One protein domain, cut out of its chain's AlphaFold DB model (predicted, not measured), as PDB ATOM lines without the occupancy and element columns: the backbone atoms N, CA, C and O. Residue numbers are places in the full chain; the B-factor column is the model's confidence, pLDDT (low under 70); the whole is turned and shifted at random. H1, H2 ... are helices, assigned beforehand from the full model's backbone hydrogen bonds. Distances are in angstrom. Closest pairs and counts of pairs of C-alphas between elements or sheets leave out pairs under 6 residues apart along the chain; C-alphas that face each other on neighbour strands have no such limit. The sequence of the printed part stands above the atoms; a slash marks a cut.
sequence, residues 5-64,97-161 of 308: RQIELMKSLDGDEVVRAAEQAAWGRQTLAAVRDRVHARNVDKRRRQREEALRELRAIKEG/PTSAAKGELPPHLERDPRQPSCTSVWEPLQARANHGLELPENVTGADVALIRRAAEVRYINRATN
ATOM      1  N   ARG A   5     -10.573  49.342   2.197       93.69
ATOM      2  CA  ARG A   5     -11.802  49.779   2.873       93.69
ATOM      3  C   ARG A   5     -11.997  49.109   4.232       93.69
ATOM      4  O   ARG A   5     -12.280  49.786   5.216       93.69
ATOM      5  N   GLN A   6     -11.773  47.799   4.300       92.12
ATOM      6  CA  GLN A   6     -11.831  47.042   5.551       92.12
ATOM      7  C   GLN A   6     -10.815  47.575   6.572       92.12
ATOM      8  O   GLN A   6     -11.159  47.777   7.732       92.12
ATOM      9  N   ILE A   7      -9.582  47.873   6.146       91.25
ATOM     10  CA  ILE A   7      -8.555  48.455   7.026       91.25
ATOM     11  C   ILE A   7      -8.972  49.837   7.544       91.25
ATOM     12  O   ILE A   7      -8.733  50.151   8.710       91.25
ATOM     13  N   GLU A   8      -9.556  50.684   6.693       93.25
ATOM     14  CA  GLU A   8     -10.064  52.001   7.097       93.25
ATOM     15  C   GLU A   8     -11.166  51.878   8.150       93.25
ATOM     16  O   GLU A   8     -11.097  52.548   9.181       93.25
ATOM     17  N   LEU A   9     -12.132  50.983   7.924       92.69
ATOM     18  CA  LEU A   9     -13.208  50.699   8.871       92.69
ATOM     19  C   LEU A   9     -12.661  50.176  10.195       92.69
ATOM     20  O   LEU A   9     -12.989  50.730  11.237       92.69
ATOM     21  N   MET A  10     -11.772  49.180  10.167       90.50
ATOM     22  CA  MET A  10     -11.157  48.637  11.382       90.50
ATOM     23  C   MET A  10     -10.439  49.722  12.186       90.50
ATOM     24  O   MET A  10     -10.634  49.812  13.392       90.50
ATOM     25  N   LYS A  11      -9.668  50.598  11.530       91.19
ATOM     26  CA  LYS A  11      -9.002  51.719  12.212       91.19
ATOM     27  C   LYS A  11      -9.994  52.706  12.818       91.19
ATOM     28  O   LYS A  11      -9.736  53.215  13.904       91.19
ATOM     29  N   SER A  12     -11.089  52.992  12.116       93.56
ATOM     30  CA  SER A  12     -12.143  53.877  12.612       93.56
ATOM     31  C   SER A  12     -12.840  53.278  13.834       93.56
ATOM     32  O   SER A  12     -12.982  53.958  14.842       93.56
ATOM     33  N   LEU A  13     -13.225  52.002  13.760       93.62
ATOM     34  CA  LEU A  13     -13.954  51.285  14.812       93.62
ATOM     35  C   LEU A  13     -13.081  51.010  16.041       93.62
ATOM     36  O   LEU A  13     -13.569  51.040  17.165       93.62
ATOM     37  N   ASP A  14     -11.778  50.797  15.851       91.81
ATOM     38  CA  ASP A  14     -10.820  50.698  16.958       91.81
ATOM     39  C   ASP A  14     -10.581  52.050  17.650       91.81
ATOM     40  O   ASP A  14     -10.149  52.088  18.803       91.81
ATOM     41  N   GLY A  15     -10.814  53.155  16.936       93.06
ATOM     42  CA  GLY A  15     -10.692  54.521  17.446       93.06
ATOM     43  C   GLY A  15     -11.929  55.026  18.189       93.06
ATOM     44  O   GLY A  15     -11.876  56.121  18.752       93.06
ATOM     45  N   ASP A  16     -13.007  54.243  18.190       95.88
ATOM     46  CA  ASP A  16     -14.282  54.576  18.812       95.88
ATOM     47  C   ASP A  16     -14.155  54.735  20.334       95.88
ATOM     48  O   ASP A  16     -13.347  54.066  20.991       95.88
ATOM     49  N   GLU A  17     -14.954  55.632  20.909       96.88
ATOM     50  CA  GLU A  17     -14.871  55.998  22.322       96.88
ATOM     51  C   GLU A  17     -15.141  54.794  23.224       96.88
ATOM     52  O   GLU A  17     -14.408  54.583  24.190       96.88
ATOM     53  N   VAL A  18     -16.111  53.947  22.865       95.94
ATOM     54  CA  VAL A  18     -16.447  52.734  23.628       95.94
ATOM     55  C   VAL A  18     -15.267  51.761  23.714       95.94
ATOM     56  O   VAL A  18     -14.971  51.226  24.784       95.94
ATOM     57  N   VAL A  19     -14.532  51.584  22.611       96.19
ATOM     58  CA  VAL A  19     -13.364  50.697  22.549       96.19
ATOM     59  C   VAL A  19     -12.213  51.294  23.350       96.19
ATOM     60  O   VAL A  19     -11.592  50.607  24.163       96.19
ATOM     61  N   ARG A  20     -11.950  52.593  23.173       96.31
ATOM     62  CA  ARG A  20     -10.893  53.296  23.909       96.31
ATOM     63  C   ARG A  20     -11.156  53.327  25.410       96.31
ATOM     64  O   ARG A  20     -10.219  53.129  26.180       96.31
ATOM     65  N   ALA A  21     -12.399  53.549  25.828       97.31
ATOM     66  CA  ALA A  21     -12.800  53.552  27.229       97.31
ATOM     67  C   ALA A  21     -12.632  52.164  27.861       97.31
ATOM     68  O   ALA A  21     -12.071  52.057  28.952       97.31
ATOM     69  N   ALA A  22     -13.042  51.100  27.161       96.88
ATOM     70  CA  ALA A  22     -12.869  49.727  27.630       96.88
ATOM     71  C   ALA A  22     -11.387  49.352  27.785       96.88
ATOM     72  O   ALA A  22     -10.991  48.814  28.822       96.88
ATOM     73  N   GLU A  23     -10.547  49.695  26.802       96.62
ATOM     74  CA  GLU A  23      -9.103  49.487  26.925       96.62
ATOM     75  C   GLU A  23      -8.510  50.305  28.079       96.62
ATOM     76  O   GLU A  23      -7.765  49.769  28.897       96.62
ATOM     77  N   GLN A  24      -8.866  51.587  28.195       96.31
ATOM     78  CA  GLN A  24      -8.361  52.452  29.262       96.31
ATOM     79  C   GLN A  24      -8.746  51.936  30.654       96.31
ATOM     80  O   GLN A  24      -7.937  52.020  31.578       96.31
ATOM     81  N   ALA A  25      -9.941  51.362  30.810       96.00
ATOM     82  CA  ALA A  25     -10.369  50.741  32.058       96.00
ATOM     83  C   ALA A  25      -9.502  49.524  32.428       96.00
ATOM     84  O   ALA A  25      -9.104  49.390  33.588       96.00
ATOM     85  N   ALA A  26      -9.147  48.673  31.457       97.25
ATOM     86  CA  ALA A  26      -8.214  47.566  31.685       97.25
ATOM     87  C   ALA A  26      -6.812  48.079  32.054       97.25
ATOM     88  O   ALA A  26      -6.203  47.600  33.011       97.25
ATOM     89  N   TRP A  27      -6.330  49.113  31.362       97.38
ATOM     90  CA  TRP A  27      -5.035  49.743  31.639       97.38
ATOM     91  C   TRP A  27      -4.989  50.545  32.943       97.38
ATOM     92  O   TRP A  27      -3.902  50.825  33.441       97.38
ATOM     93  N   GLY A  28      -6.139  50.860  33.543       96.12
ATOM     94  CA  GLY A  28      -6.214  51.413  34.896       96.12
ATOM     95  C   GLY A  28      -5.682  50.457  35.972       96.12
ATOM     96  O   GLY A  28      -5.313  50.898  37.061       96.12
ATOM     97  N   ARG A  29      -5.588  49.150  35.682       96.44
ATOM     98  CA  ARG A  29      -4.896  48.187  36.547       96.44
ATOM     99  C   ARG A  29      -3.390  48.280  36.329       96.44
ATOM    100  O   ARG A  29      -2.880  47.905  35.276       96.44
ATOM    101  N   GLN A  30      -2.674  48.718  37.366       95.44
ATOM    102  CA  GLN A  30      -1.216  48.889  37.330       95.44
ATOM    103  C   GLN A  30      -0.472  47.612  36.912       95.44
ATOM    104  O   GLN A  30       0.507  47.692  36.175       95.44
ATOM    105  N   THR A  31      -0.954  46.437  37.323       95.00
ATOM    106  CA  THR A  31      -0.377  45.135  36.959       95.00
ATOM    107  C   THR A  31      -0.472  44.873  35.453       95.00
ATOM    108  O   THR A  31       0.534  44.561  34.817       95.00
ATOM    109  N   LEU A  32      -1.643  45.088  34.847       96.88
ATOM    110  CA  LEU A  32      -1.845  44.958  33.399       96.88
ATOM    111  C   LEU A  32      -1.069  46.014  32.603       96.88
ATOM    112  O   LEU A  32      -0.471  45.685  31.577       96.88
ATOM    113  N   ALA A  33      -1.027  47.260  33.083       96.94
ATOM    114  CA  ALA A  33      -0.230  48.320  32.469       96.94
ATOM    115  C   ALA A  33       1.269  47.977  32.469       96.94
ATOM    116  O   ALA A  33       1.917  48.069  31.430       96.94
ATOM    117  N   ALA A  34       1.799  47.477  33.590       96.00
ATOM    118  CA  ALA A  34       3.193  47.052  33.690       96.00
ATOM    119  C   ALA A  34       3.519  45.894  32.728       96.00
ATOM    120  O   ALA A  34       4.576  45.894  32.093       96.00
ATOM    121  N   VAL A  35       2.610  44.922  32.570       96.56
ATOM    122  CA  VAL A  35       2.765  43.856  31.564       96.56
ATOM    123  C   VAL A  35       2.778  44.443  30.153       96.56
ATOM    124  O   VAL A  35       3.669  44.110  29.368       96.56
ATOM    125  N   ARG A  36       1.840  45.341  29.827       97.06
ATOM    126  CA  ARG A  36       1.780  46.010  28.519       97.06
ATOM    127  C   ARG A  36       3.074  46.758  28.209       97.06
ATOM    128  O   ARG A  36       3.585  46.630  27.098       97.06
ATOM    129  N   ASP A  37       3.627  47.481  29.177       96.50
ATOM    130  CA  ASP A  37       4.857  48.257  29.005       96.50
ATOM    131  C   ASP A  37       6.076  47.347  28.795       96.50
ATOM    132  O   ASP A  37       6.895  47.607  27.912       96.50
ATOM    133  N   ARG A  38       6.158  46.214  29.509       95.25
ATOM    134  CA  ARG A  38       7.189  45.184  29.270       95.25
ATOM    135  C   ARG A  38       7.078  44.582  27.866       95.25
ATOM    136  O   ARG A  38       8.087  44.438  27.172       95.25
ATOM    137  N   VAL A  39       5.861  44.251  27.420       94.69
ATOM    138  CA  VAL A  39       5.615  43.743  26.057       94.69
ATOM    139  C   VAL A  39       5.988  44.800  25.014       94.69
ATOM    140  O   VAL A  39       6.633  44.478  24.016       94.69
ATOM    141  N   HIS A  40       5.632  46.062  25.251       96.62
ATOM    142  CA  HIS A  40       5.968  47.174  24.373       96.62
ATOM    143  C   HIS A  40       7.484  47.360  24.246       96.62
ATOM    144  O   HIS A  40       7.991  47.377  23.126       96.62
ATOM    145  N   ALA A  41       8.212  47.402  25.364       96.50
ATOM    146  CA  ALA A  41       9.669  47.525  25.374       96.50
ATOM    147  C   ALA A  41      10.343  46.391  24.583       96.50
ATOM    148  O   ALA A  41      11.203  46.647  23.741       96.50
ATOM    149  N   ARG A  42       9.885  45.144  24.767       95.31
ATOM    150  CA  ARG A  42      10.363  43.990  23.988       95.31
ATOM    151  C   ARG A  42      10.092  44.151  22.490       95.31
ATOM    152  O   ARG A  42      10.939  43.805  21.669       95.31
ATOM    153  N   ASN A  43       8.918  44.658  22.118       94.56
ATOM    154  CA  ASN A  43       8.560  44.870  20.716       94.56
ATOM    155  C   ASN A  43       9.405  45.981  20.073       94.56
ATOM    156  O   ASN A  43       9.814  45.832  18.923       94.56
ATOM    157  N   VAL A  44       9.688  47.067  20.803       95.75
ATOM    158  CA  VAL A  44      10.587  48.150  20.363       95.75
ATOM    159  C   VAL A  44      11.999  47.613  20.147       95.75
ATOM    160  O   VAL A  44      12.591  47.831  19.093       95.75
ATOM    161  N   ASP A  45      12.514  46.840  21.096       95.69
ATOM    162  CA  ASP A  45      13.838  46.227  21.016       95.69
ATOM    163  C   ASP A  45      13.952  45.216  19.852       95.69
ATOM    164  O   ASP A  45      14.896  45.273  19.059       95.69
ATOM    165  N   LYS A  46      12.934  44.361  19.648       94.25
ATOM    166  CA  LYS A  46      12.834  43.496  18.454       94.25
ATOM    167  C   LYS A  46      12.854  44.329  17.167       94.25
ATOM    168  O   LYS A  46      13.595  44.000  16.243       94.25
ATOM    169  N   ARG A  47      12.071  45.413  17.110       94.19
ATOM    170  CA  ARG A  47      11.991  46.298  15.937       94.19
ATOM    171  C   ARG A  47      13.326  46.975  15.645       94.19
ATOM    172  O   ARG A  47      13.718  47.064  14.484       94.19
ATOM    173  N   ARG A  48      14.030  47.419  16.686       94.31
ATOM    174  CA  ARG A  48      15.358  48.018  16.578       94.31
ATOM    175  C   ARG A  48      16.364  47.036  15.983       94.31
ATOM    176  O   ARG A  48      17.033  47.405  15.025       94.31
ATOM    177  N   ARG A  49      16.430  45.793  16.479       93.88
ATOM    178  CA  ARG A  49      17.313  44.760  15.905       93.88
ATOM    179  C   ARG A  49      17.032  44.512  14.425       93.88
ATOM    180  O   ARG A  49      17.957  44.549  13.625       93.88
ATOM    181  N   GLN A  50      15.760  44.352  14.061       92.56
ATOM    182  CA  GLN A  50      15.357  44.165  12.661       92.56
ATOM    183  C   GLN A  50      15.735  45.366  11.782       92.56
ATOM    184  O   GLN A  50      16.169  45.196  10.648       92.56
ATOM    185  N   ARG A  51      15.596  46.593  12.303       92.50
ATOM    186  CA  ARG A  51      16.026  47.817  11.611       92.50
ATOM    187  C   ARG A  51      17.540  47.834  11.404       92.50
ATOM    188  O   ARG A  51      17.992  48.176  10.319       92.50
ATOM    189  N   GLU A  52      18.319  47.493  12.429       92.94
ATOM    190  CA  GLU A  52      19.782  47.436  12.342       92.94
ATOM    191  C   GLU A  52      20.251  46.385  11.325       92.94
ATOM    192  O   GLU A  52      21.149  46.673  10.539       92.94
ATOM    193  N   GLU A  53      19.627  45.207  11.302       90.81
ATOM    194  CA  GLU A  53      19.902  44.136  10.337       90.81
ATOM    195  C   GLU A  53      19.572  44.561   8.900       90.81
ATOM    196  O   GLU A  53      20.458  44.554   8.047       90.81
ATOM    197  N   ALA A  54      18.364  45.078   8.656       89.06
ATOM    198  CA  ALA A  54      17.970  45.567   7.336       89.06
ATOM    199  C   ALA A  54      18.884  46.701   6.837       89.06
ATOM    200  O   ALA A  54      19.240  46.761   5.664       89.06
ATOM    201  N   LEU A  55      19.324  47.605   7.722       90.31
ATOM    202  CA  LEU A  55      20.283  48.651   7.356       90.31
ATOM    203  C   LEU A  55      21.670  48.093   7.014       90.31
ATOM    204  O   LEU A  55      22.347  48.673   6.165       90.31
ATOM    205  N   ARG A  56      22.111  47.001   7.655       88.44
ATOM    206  CA  ARG A  56      23.372  46.327   7.305       88.44
ATOM    207  C   ARG A  56      23.280  45.679   5.928       88.44
ATOM    208  O   ARG A  56      24.176  45.900   5.121       88.44
ATOM    209  N   GLU A  57      22.193  44.969   5.636       86.44
ATOM    210  CA  GLU A  57      21.949  44.369   4.315       86.44
ATOM    211  C   GLU A  57      21.928  45.433   3.210       86.44
ATOM    212  O   GLU A  57      22.611  45.306   2.196       86.44
ATOM    213  N   LEU A  58      21.226  46.548   3.442       87.06
ATOM    214  CA  LEU A  58      21.171  47.663   2.496       87.06
ATOM    215  C   LEU A  58      22.537  48.316   2.251       87.06
ATOM    216  O   LEU A  58      22.807  48.765   1.137       87.06
ATOM    217  N   ARG A  59      23.398  48.401   3.274       86.38
ATOM    218  CA  ARG A  59      24.777  48.896   3.114       86.38
ATOM    219  C   ARG A  59      25.628  47.917   2.315       86.38
ATOM    220  O   ARG A  59      26.295  48.354   1.388       86.38
ATOM    221  N   ALA A  60      25.535  46.618   2.603       82.75
ATOM    222  CA  ALA A  60      26.265  45.585   1.872       82.75
ATOM    223  C   ALA A  60      25.919  45.578   0.371       82.75
ATOM    224  O   ALA A  60      26.815  45.490  -0.463       82.75
ATOM    225  N   ILE A  61      24.641  45.764   0.018       80.75
ATOM    226  CA  ILE A  61      24.204  45.896  -1.384       80.75
ATOM    227  C   ILE A  61      24.815  47.146  -2.041       80.75
ATOM    228  O   ILE A  61      25.283  47.083  -3.176       80.75
ATOM    229  N   LYS A  62      24.844  48.283  -1.332       79.56
ATOM    230  CA  LYS A  62      25.398  49.548  -1.851       79.56
ATOM    231  C   LYS A  62      26.920  49.527  -2.007       79.56
ATOM    232  O   LYS A  62      27.433  50.144  -2.933       79.56
ATOM    233  N   GLU A  63      27.628  48.854  -1.105       76.88
ATOM    234  CA  GLU A  63      29.096  48.781  -1.087       76.88
ATOM    235  C   GLU A  63      29.644  47.672  -2.004       76.88
ATOM    236  O   GLU A  63      30.768  47.781  -2.486       76.88
ATOM    237  N   GLY A  64      28.859  46.623  -2.275       62.28
ATOM    238  CA  GLY A  64      29.299  45.443  -3.021       62.28
ATOM    239  C   GLY A  64      29.223  45.523  -4.549       62.28
ATOM    240  O   GLY A  64      29.763  44.635  -5.197       62.28
ATOM    241  N   PRO A  97      10.697  41.280   0.387       46.50
ATOM    242  CA  PRO A  97       9.905  42.488   0.535       46.50
ATOM    243  C   PRO A  97      10.324  43.493  -0.533       46.50
ATOM    244  O   PRO A  97      11.508  43.799  -0.671       46.50
ATOM    245  N   THR A  98       9.363  44.034  -1.285       51.78
ATOM    246  CA  THR A  98       9.619  44.946  -2.416       51.78
ATOM    247  C   THR A  98      10.508  46.145  -2.063       51.78
ATOM    248  O   THR A  98      11.039  46.787  -2.959       51.78
ATOM    249  N   SER A  99      10.658  46.473  -0.775       52.50
ATOM    250  CA  SER A  99      11.567  47.508  -0.272       52.50
ATOM    251  C   SER A  99      13.046  47.100  -0.321       52.50
ATOM    252  O   SER A  99      13.869  47.916  -0.722       52.50
ATOM    253  N   ALA A 100      13.391  45.842  -0.017       49.88
ATOM    254  CA  ALA A 100      14.766  45.341  -0.134       49.88
ATOM    255  C   ALA A 100      15.219  45.316  -1.604       49.88
ATOM    256  O   ALA A 100      16.315  45.770  -1.920       49.88
ATOM    257  N   ALA A 101      14.323  44.926  -2.518       53.62
ATOM    258  CA  ALA A 101      14.557  45.007  -3.964       53.62
ATOM    259  C   ALA A 101      14.708  46.452  -4.493       53.62
ATOM    260  O   ALA A 101      15.245  46.657  -5.577       53.62
ATOM    261  N   LYS A 102      14.245  47.458  -3.738       64.75
ATOM    262  CA  LYS A 102      14.367  48.891  -4.064       64.75
ATOM    263  C   LYS A 102      15.522  49.590  -3.339       64.75
ATOM    264  O   LYS A 102      15.692  50.793  -3.506       64.75
ATOM    265  N   GLY A 103      16.307  48.875  -2.529       71.44
ATOM    266  CA  GLY A 103      17.384  49.480  -1.738       71.44
ATOM    267  C   GLY A 103      16.890  50.405  -0.613       71.44
ATOM    268  O   GLY A 103      17.638  51.274  -0.152       71.44
ATOM    269  N   GLU A 104      15.643  50.226  -0.169       83.56
ATOM    270  CA  GLU A 104      14.979  51.046   0.845       83.56
ATOM    271  C   GLU A 104      14.662  50.232   2.103       83.56
ATOM    272  O   GLU A 104      14.377  49.032   2.056       83.56
ATOM    273  N   LEU A 105      14.670  50.906   3.256       84.81
ATOM    274  CA  LEU A 105      14.232  50.296   4.505       84.81
ATOM    275  C   LEU A 105      12.718  50.010   4.418       84.81
ATOM    276  O   LEU A 105      11.962  50.902   4.038       84.81
ATOM    277  N   PRO A 106      12.238  48.807   4.784       85.88
ATOM    278  CA  PRO A 106      10.808  48.534   4.845       85.88
ATOM    279  C   PRO A 106      10.055  49.581   5.695       85.88
ATOM    280  O   PRO A 106      10.464  49.828   6.832       85.88
ATOM    281  N   PRO A 107       8.909  50.129   5.236       87.06
ATOM    282  CA  PRO A 107       8.207  51.210   5.944       87.06
ATOM    283  C   PRO A 107       7.816  50.878   7.390       87.06
ATOM    284  O   PRO A 107       7.775  51.737   8.268       87.06
ATOM    285  N   HIS A 108       7.541  49.604   7.667       84.94
ATOM    286  CA  HIS A 108       7.190  49.138   9.007       84.94
ATOM    287  C   HIS A 108       8.387  49.128   9.979       84.94
ATOM    288  O   HIS A 108       8.184  49.034  11.190       84.94
ATOM    289  N   LEU A 109       9.620  49.207   9.462       91.44
ATOM    290  CA  LEU A 109      10.840  49.346  10.251       91.44
ATOM    291  C   LEU A 109      11.183  50.802  10.536       91.44
ATOM    292  O   LEU A 109      11.906  51.036  11.490       91.44
ATOM    293  N   GLU A 110      10.655  51.779   9.800       89.50
ATOM    294  CA  GLU A 110      10.996  53.201   9.975       89.50
ATOM    295  C   GLU A 110      10.598  53.776  11.339       89.50
ATOM    296  O   GLU A 110      11.156  54.777  11.784       89.50
ATOM    297  N   ARG A 111       9.612  53.168  12.002       91.06
ATOM    298  CA  ARG A 111       9.032  53.681  13.245       91.06
ATOM    299  C   ARG A 111       8.976  52.598  14.299       91.06
ATOM    300  O   ARG A 111       8.925  51.406  13.993       91.06
ATOM    301  N   ASP A 112       8.974  53.033  15.546       91.62
ATOM    302  CA  ASP A 112       8.782  52.130  16.667       91.62
ATOM    303  C   ASP A 112       7.326  51.638  16.692       91.62
ATOM    304  O   ASP A 112       6.413  52.350  16.248       91.62
ATOM    305  N   PRO A 113       7.087  50.393  17.145       92.81
ATOM    306  CA  PRO A 113       5.736  49.863  17.238       92.81
ATOM    307  C   PRO A 113       4.897  50.719  18.188       92.81
ATOM    308  O   PRO A 113       5.414  51.355  19.098       92.81
ATOM    309  N   ARG A 114       3.576  50.708  18.009       92.44
ATOM    310  CA  ARG A 114       2.658  51.318  18.981       92.44
ATOM    311  C   ARG A 114       2.608  50.488  20.265       92.44
ATOM    312  O   ARG A 114       3.071  49.343  20.300       92.44
ATOM    313  N   GLN A 115       2.017  51.053  21.318       93.12
ATOM    314  CA  GLN A 115       1.680  50.260  22.497       93.12
ATOM    315  C   GLN A 115       0.743  49.096  22.112       93.12
ATOM    316  O   GLN A 115      -0.141  49.286  21.270       93.12
ATOM    317  N   PRO A 116       0.949  47.895  22.686       95.00
ATOM    318  CA  PRO A 116       0.083  46.748  22.456       95.00
ATOM    319  C   PRO A 116      -1.356  47.024  22.885       95.00
ATOM    320  O   PRO A 116      -1.602  47.683  23.895       95.00
ATOM    321  N   SER A 117      -2.295  46.464  22.131       94.94
ATOM    322  CA  SER A 117      -3.714  46.498  22.475       94.94
ATOM    323  C   SER A 117      -4.088  45.501  23.572       94.94
ATOM    324  O   SER A 117      -3.284  44.625  23.906       94.94
ATOM    325  N   CYS A 118      -5.322  45.586  24.090       96.62
ATOM    326  CA  CYS A 118      -5.825  44.625  25.078       96.62
ATOM    327  C   CYS A 118      -5.766  43.196  24.535       96.62
ATOM    328  O   CYS A 118      -5.241  42.321  25.213       96.62
ATOM    329  N   THR A 119      -6.181  42.982  23.283       94.38
ATOM    330  CA  THR A 119      -6.088  41.682  22.598       94.38
ATOM    331  C   THR A 119      -4.661  41.127  22.618       94.38
ATOM    332  O   THR A 119      -4.437  40.005  23.055       94.38
ATOM    333  N   SER A 120      -3.676  41.951  22.241       94.69
ATOM    334  CA  SER A 120      -2.269  41.539  22.116       94.69
ATOM    335  C   SER A 120      -1.606  41.153  23.444       94.69
ATOM    336  O   SER A 120      -0.598  40.450  23.445       94.69
ATOM    337  N   VAL A 121      -2.117  41.659  24.568       96.94
ATOM    338  CA  VAL A 121      -1.622  41.313  25.912       96.94
ATOM    339  C   VAL A 121      -2.449  40.185  26.522       96.94
ATOM    340  O   VAL A 121      -1.893  39.325  27.202       96.94
ATOM    341  N   TRP A 122      -3.757  40.165  26.271       96.88
ATOM    342  CA  TRP A 122      -4.667  39.142  26.769       96.88
ATOM    343  C   TRP A 122      -4.329  37.752  26.227       96.88
ATOM    344  O   TRP A 122      -4.224  36.824  27.025       96.88
ATOM    345  N   GLU A 123      -4.106  37.601  24.918       94.88
ATOM    346  CA  GLU A 123      -3.886  36.290  24.287       94.88
ATOM    347  C   GLU A 123      -2.751  35.483  24.957       94.88
ATOM    348  O   GLU A 123      -3.003  34.352  25.386       94.88
ATOM    349  N   PRO A 124      -1.530  36.027  25.169       95.38
ATOM    350  CA  PRO A 124      -0.484  35.297  25.886       95.38
ATOM    351  C   PRO A 124      -0.824  34.995  27.350       95.38
ATOM    352  O   PRO A 124      -0.422  33.952  27.863       95.38
ATOM    353  N   LEU A 125      -1.541  35.886  28.045       96.50
ATOM    354  CA  LEU A 125      -1.946  35.655  29.437       96.50
ATOM    355  C   LEU A 125      -2.966  34.516  29.529       96.50
ATOM    356  O   LEU A 125      -2.823  33.628  30.370       96.50
ATOM    357  N   GLN A 126      -3.952  34.511  28.632       95.31
ATOM    358  CA  GLN A 126      -4.946  33.451  28.523       95.31
ATOM    359  C   GLN A 126      -4.294  32.117  28.166       95.31
ATOM    360  O   GLN A 126      -4.618  31.099  28.771       95.31
ATOM    361  N   ALA A 127      -3.334  32.122  27.235       95.38
ATOM    362  CA  ALA A 127      -2.579  30.927  26.890       95.38
ATOM    363  C   ALA A 127      -1.846  30.369  28.117       95.38
ATOM    364  O   ALA A 127      -1.972  29.183  28.405       95.38
ATOM    365  N   ARG A 128      -1.140  31.203  28.892       95.75
ATOM    366  CA  ARG A 128      -0.469  30.751  30.125       95.75
ATOM    367  C   ARG A 128      -1.453  30.143  31.121       95.75
ATOM    368  O   ARG A 128      -1.215  29.030  31.580       95.75
ATOM    369  N   ALA A 129      -2.569  30.828  31.376       93.44
ATOM    370  CA  ALA A 129      -3.615  30.346  32.274       93.44
ATOM    371  C   ALA A 129      -4.167  28.977  31.839       93.44
ATOM    372  O   ALA A 129      -4.263  28.068  32.660       93.44
ATOM    373  N   ASN A 130      -4.450  28.796  30.546       93.38
ATOM    374  CA  ASN A 130      -4.977  27.540  30.004       93.38
ATOM    375  C   ASN A 130      -3.984  26.369  30.106       93.38
ATOM    376  O   ASN A 130      -4.406  25.218  30.148       93.38
ATOM    377  N   HIS A 131      -2.679  26.648  30.148       96.06
ATOM    378  CA  HIS A 131      -1.625  25.633  30.250       96.06
ATOM    379  C   HIS A 131      -1.112  25.436  31.687       96.06
ATOM    380  O   HIS A 131      -0.107  24.755  31.885       96.06
ATOM    381  N   GLY A 132      -1.750  26.050  32.692       95.44
ATOM    382  CA  GLY A 132      -1.287  25.984  34.082       95.44
ATOM    383  C   GLY A 132       0.083  26.636  34.310       95.44
ATOM    384  O   GLY A 132       0.760  26.322  35.286       95.44
ATOM    385  N   LEU A 133       0.511  27.527  33.411       96.62
ATOM    386  CA  LEU A 133       1.747  28.289  33.561       96.62
ATOM    387  C   LEU A 133       1.496  29.510  34.447       96.62
ATOM    388  O   LEU A 133       0.467  30.175  34.325       96.62
ATOM    389  N   GLU A 134       2.473  29.850  35.286       95.81
ATOM    390  CA  GLU A 134       2.381  31.000  36.190       95.81
ATOM    391  C   GLU A 134       2.075  32.292  35.427       95.81
ATOM    392  O   GLU A 134       2.694  32.584  34.403       95.81
ATOM    393  N   LEU A 135       1.144  33.107  35.908       96.50
ATOM    394  CA  LEU A 135       0.948  34.444  35.353       96.50
ATOM    395  C   LEU A 135       2.115  35.362  35.765       96.50
ATOM    396  O   LEU A 135       2.817  35.062  36.730       96.50
ATOM    397  N   PRO A 136       2.371  36.470  35.038       95.75
ATOM    398  CA  PRO A 136       3.345  37.459  35.484       95.75
ATOM    399  C   PRO A 136       3.050  37.926  36.911       95.75
ATOM    400  O   PRO A 136       1.902  37.918  37.350       95.75
ATOM    401  N   GLU A 137       4.092  38.358  37.614       91.88
ATOM    402  CA  GLU A 137       4.006  38.792  39.008       91.88
ATOM    403  C   GLU A 137       2.809  39.727  39.254       91.88
ATOM    404  O   GLU A 137       2.617  40.713  38.539       91.88
ATOM    405  N   ASN A 138       2.008  39.402  40.273       93.62
ATOM    406  CA  ASN A 138       0.806  40.135  40.685       93.62
ATOM    407  C   ASN A 138      -0.357  40.161  39.669       93.62
ATOM    408  O   ASN A 138      -1.354  40.836  39.918       93.62
ATOM    409  N   VAL A 139      -0.283  39.427  38.552       96.62
ATOM    410  CA  VAL A 139      -1.414  39.254  37.624       96.62
ATOM    411  C   VAL A 139      -2.295  38.101  38.095       96.62
ATOM    412  O   VAL A 139      -1.837  36.974  38.270       96.62
ATOM    413  N   THR A 140      -3.586  38.375  38.261       95.44
ATOM    414  CA  THR A 140      -4.586  37.407  38.727       95.44
ATOM    415  C   THR A 140      -5.495  36.927  37.594       95.44
ATOM    416  O   THR A 140      -5.589  37.551  36.537       95.44
ATOM    417  N   GLY A 141      -6.255  35.851  37.825       94.81
ATOM    418  CA  GLY A 141      -7.306  35.425  36.887       94.81
ATOM    419  C   GLY A 141      -8.379  36.500  36.648       94.81
ATOM    420  O   GLY A 141      -8.918  36.602  35.547       94.81
ATOM    421  N   ALA A 142      -8.640  37.361  37.639       95.56
ATOM    422  CA  ALA A 142      -9.551  38.493  37.485       95.56
ATOM    423  C   ALA A 142      -8.997  39.556  36.520       95.56
ATOM    424  O   ALA A 142      -9.766  40.138  35.754       95.56
ATOM    425  N   ASP A 143      -7.677  39.766  36.508       96.62
ATOM    426  CA  ASP A 143      -7.019  40.657  35.550       96.62
ATOM    427  C   ASP A 143      -7.098  40.093  34.127       96.62
ATOM    428  O   ASP A 143      -7.428  40.832  33.199       96.62
ATOM    429  N   VAL A 144      -6.888  38.780  33.955       97.00
ATOM    430  CA  VAL A 144      -7.050  38.094  32.657       97.00
ATOM    431  C   VAL A 144      -8.484  38.236  32.138       97.00
ATOM    432  O   VAL A 144      -8.692  38.587  30.977       97.00
ATOM    433  N   ALA A 145      -9.485  38.040  33.000       95.69
ATOM    434  CA  ALA A 145     -10.886  38.219  32.632       95.69
ATOM    435  C   ALA A 145     -11.233  39.685  32.308       95.69
ATOM    436  O   ALA A 145     -12.049  39.948  31.425       95.69
ATOM    437  N   LEU A 146     -10.629  40.652  33.006       96.50
ATOM    438  CA  LEU A 146     -10.834  42.078  32.743       96.50
ATOM    439  C   LEU A 146     -10.295  42.486  31.369       96.50
ATOM    440  O   LEU A 146     -11.015  43.124  30.602       96.50
ATOM    441  N   ILE A 147      -9.055  42.109  31.049       97.44
ATOM    442  CA  ILE A 147      -8.447  42.454  29.761       97.44
ATOM    443  C   ILE A 147      -9.116  41.715  28.593       97.44
ATOM    444  O   ILE A 147      -9.243  42.295  27.515       97.44
ATOM    445  N   ARG A 148      -9.628  40.493  28.821       96.62
ATOM    446  CA  ARG A 148     -10.480  39.785  27.854       96.62
ATOM    447  C   ARG A 148     -11.711  40.605  27.493       96.62
ATOM    448  O   ARG A 148     -11.922  40.867  26.319       96.62
ATOM    449  N   ARG A 149     -12.479  41.066  28.489       96.19
ATOM    450  CA  ARG A 149     -13.687  41.872  28.244       96.19
ATOM    451  C   ARG A 149     -13.377  43.142  27.456       96.19
ATOM    452  O   ARG A 149     -14.127  43.510  26.559       96.19
ATOM    453  N   ALA A 150     -12.255  43.799  27.751       96.31
ATOM    454  CA  ALA A 150     -11.814  44.958  26.976       96.31
ATOM    455  C   ALA A 150     -11.465  44.593  25.519       96.31
ATOM    456  O   ALA A 150     -11.802  45.342  24.602       96.31
ATOM    457  N   ALA A 151     -10.833  43.436  25.292       94.56
ATOM    458  CA  ALA A 151     -10.606  42.912  23.949       94.56
ATOM    459  C   ALA A 151     -11.931  42.581  23.236       94.56
ATOM    460  O   ALA A 151     -12.107  42.982  22.091       94.56
ATOM    461  N   GLU A 152     -12.884  41.931  23.904       95.31
ATOM    462  CA  GLU A 152     -14.205  41.579  23.362       95.31
ATOM    463  C   GLU A 152     -14.992  42.816  22.905       95.31
ATOM    464  O   GLU A 152     -15.524  42.809  21.797       95.31
ATOM    465  N   VAL A 153     -14.971  43.925  23.663       95.50
ATOM    466  CA  VAL A 153     -15.625  45.195  23.266       95.50
ATOM    467  C   VAL A 153     -15.162  45.681  21.890       95.50
ATOM    468  O   VAL A 153     -15.983  46.124  21.086       95.50
ATOM    469  N   ARG A 154     -13.866  45.558  21.567       92.56
ATOM    470  CA  ARG A 154     -13.359  45.894  20.227       92.56
ATOM    471  C   ARG A 154     -14.025  45.046  19.145       92.56
ATOM    472  O   ARG A 154     -14.399  45.570  18.098       92.56
ATOM    473  N   TYR A 155     -14.122  43.738  19.362       91.00
ATOM    474  CA  TYR A 155     -14.660  42.816  18.362       91.00
ATOM    475  C   TYR A 155     -16.177  42.924  18.248       91.00
ATOM    476  O   TYR A 155     -16.678  42.876  17.130       91.00
ATOM    477  N   ILE A 156     -16.883  43.180  19.352       93.62
ATOM    478  CA  ILE A 156     -18.302  43.550  19.346       93.62
ATOM    479  C   ILE A 156     -18.507  44.781  18.465       93.62
ATOM    480  O   ILE A 156     -19.301  44.720  17.531       93.62
ATOM    481  N   ASN A 157     -17.738  45.855  18.687       93.31
ATOM    482  CA  ASN A 157     -17.889  47.092  17.912       93.31
ATOM    483  C   ASN A 157     -17.665  46.871  16.407       93.31
ATOM    484  O   ASN A 157     -18.345  47.447  15.557       93.31
ATOM    485  N   ARG A 158     -16.710  45.998  16.060       91.81
ATOM    486  CA  ARG A 158     -16.471  45.593  14.669       91.81
ATOM    487  C   ARG A 158     -17.621  44.761  14.105       91.81
ATOM    488  O   ARG A 158     -18.035  45.007  12.976       91.81
ATOM    489  N   ALA A 159     -18.127  43.802  14.876       91.44
ATOM    490  CA  ALA A 159     -19.180  42.884  14.460       91.44
ATOM    491  C   ALA A 159     -20.526  43.582  14.232       91.44
ATOM    492  O   ALA A 159     -21.284  43.176  13.357       91.44
ATOM    493  N   THR A 160     -20.812  44.658  14.970       91.44
ATOM    494  CA  THR A 160     -22.042  45.449  14.806       91.44
ATOM    495  C   THR A 160     -22.031  46.352  13.569       91.44
ATOM    496  O   THR A 160     -23.063  46.918  13.209       91.44
ATOM    497  N   ASN A 161     -20.888  46.517  12.895       94.56
ATOM    498  CA  ASN A 161     -20.798  47.309  11.673       94.56
ATOM    499  C   ASN A 161     -21.136  46.451  10.443       94.56
ATOM    500  O   ASN A 161     -20.325  45.631  10.022       94.56
TER     501      ASN A 161
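AT A GLANCE: This is residues 5 to 64 and 97 to 161 of the 308 residues of an uncharacterized protein of Micromonas commoda (strain RCC299 / NOUM17 / CCMP2709) (UniProt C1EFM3). The model is an L of helices: the short leg is a cluster in which H2 and H5 lie side by side, running opposite ways, with H4 packed slantwise on H5 and H1 at the far end, and the long leg is the single helix H3. H3 makes the longest axis and reaches away from the cluster, and residues 97 to 117, a stretch with no named element, run back from the region of that arm toward H4. The printed part has 125 residues with five named helices, H1 to H5 in order along the chain, and no named strand; the class is all helix. The whole is loose, with a radius of gyration of the C-alphas of 18.3 A, and spans 57 by 38 by 24 A.

HOW THE PARTS SIT: H1, residues 5 to 14, touches H5, residues 141 to 159, at a steep tilt of 43 degrees, opposite ways; the closest C-alphas are those of Leu 13 and Arg 158, 6.2 A apart, and H5 touches H1 with residues 154 to 158 alone. H2, residues 17 to 27, touches H5 at a shallow tilt of 15 degrees, opposite ways, closest at the C-alphas of Ala 22 and Ala 150, 4.9 A apart. H3, residues 30 to 64, is close to H2 but not clearly touching, about perpendicular at 78 degrees, with the C-alphas of Trp 27 and Ala 33 closest at 5.1 A. H4, residues 118 to 130, only just touches H3, with 3 pairs of C-alphas within 8 A, the closest those of Arg 36 and Val 121, 6.4 A apart. H4 touches H5 at a steep tilt of 47 degrees, opposite ways, with the C-alphas of Thr 119 and Ala 151 closest at 4.9 A. H5 is the hub, touching three other helices. H1 is apart from H3 and H4. Each O i to N i+4 pair is within hydrogen-bond range in H1, H2 and H3, against 7 of 9 in H4 and 14 of 15 in H5.

IN THESE COORDINATES: H1 begins at C-alpha 5, (-11.802, 49.779, 2.873). H3 is 50.7 A long from first to last C-alpha and ends at C-alpha 64, (29.299, 45.443, -3.021). H4 measures 17.8 A. H5 measures 26.4 A and ends at C-alpha 159, (-19.180, 42.884, 14.460). H1 measures 14.1 A and H2 14.9 A.

THE WHOLE: The two C-alphas farthest apart are those of Gly 64 and Ala 142, 56.6 A. Residues 65 to 96 are not printed, and C-alphas 64 and 97 are 19.9 A apart across this cut, which lies in the link from H3 to H4. The links H1 to H2 and H2 to H3 are tight, and H4 to H5 is short. The mean pLDDT of the printed part is 91.1; residue 64 and residues 97 to 102 are under 70.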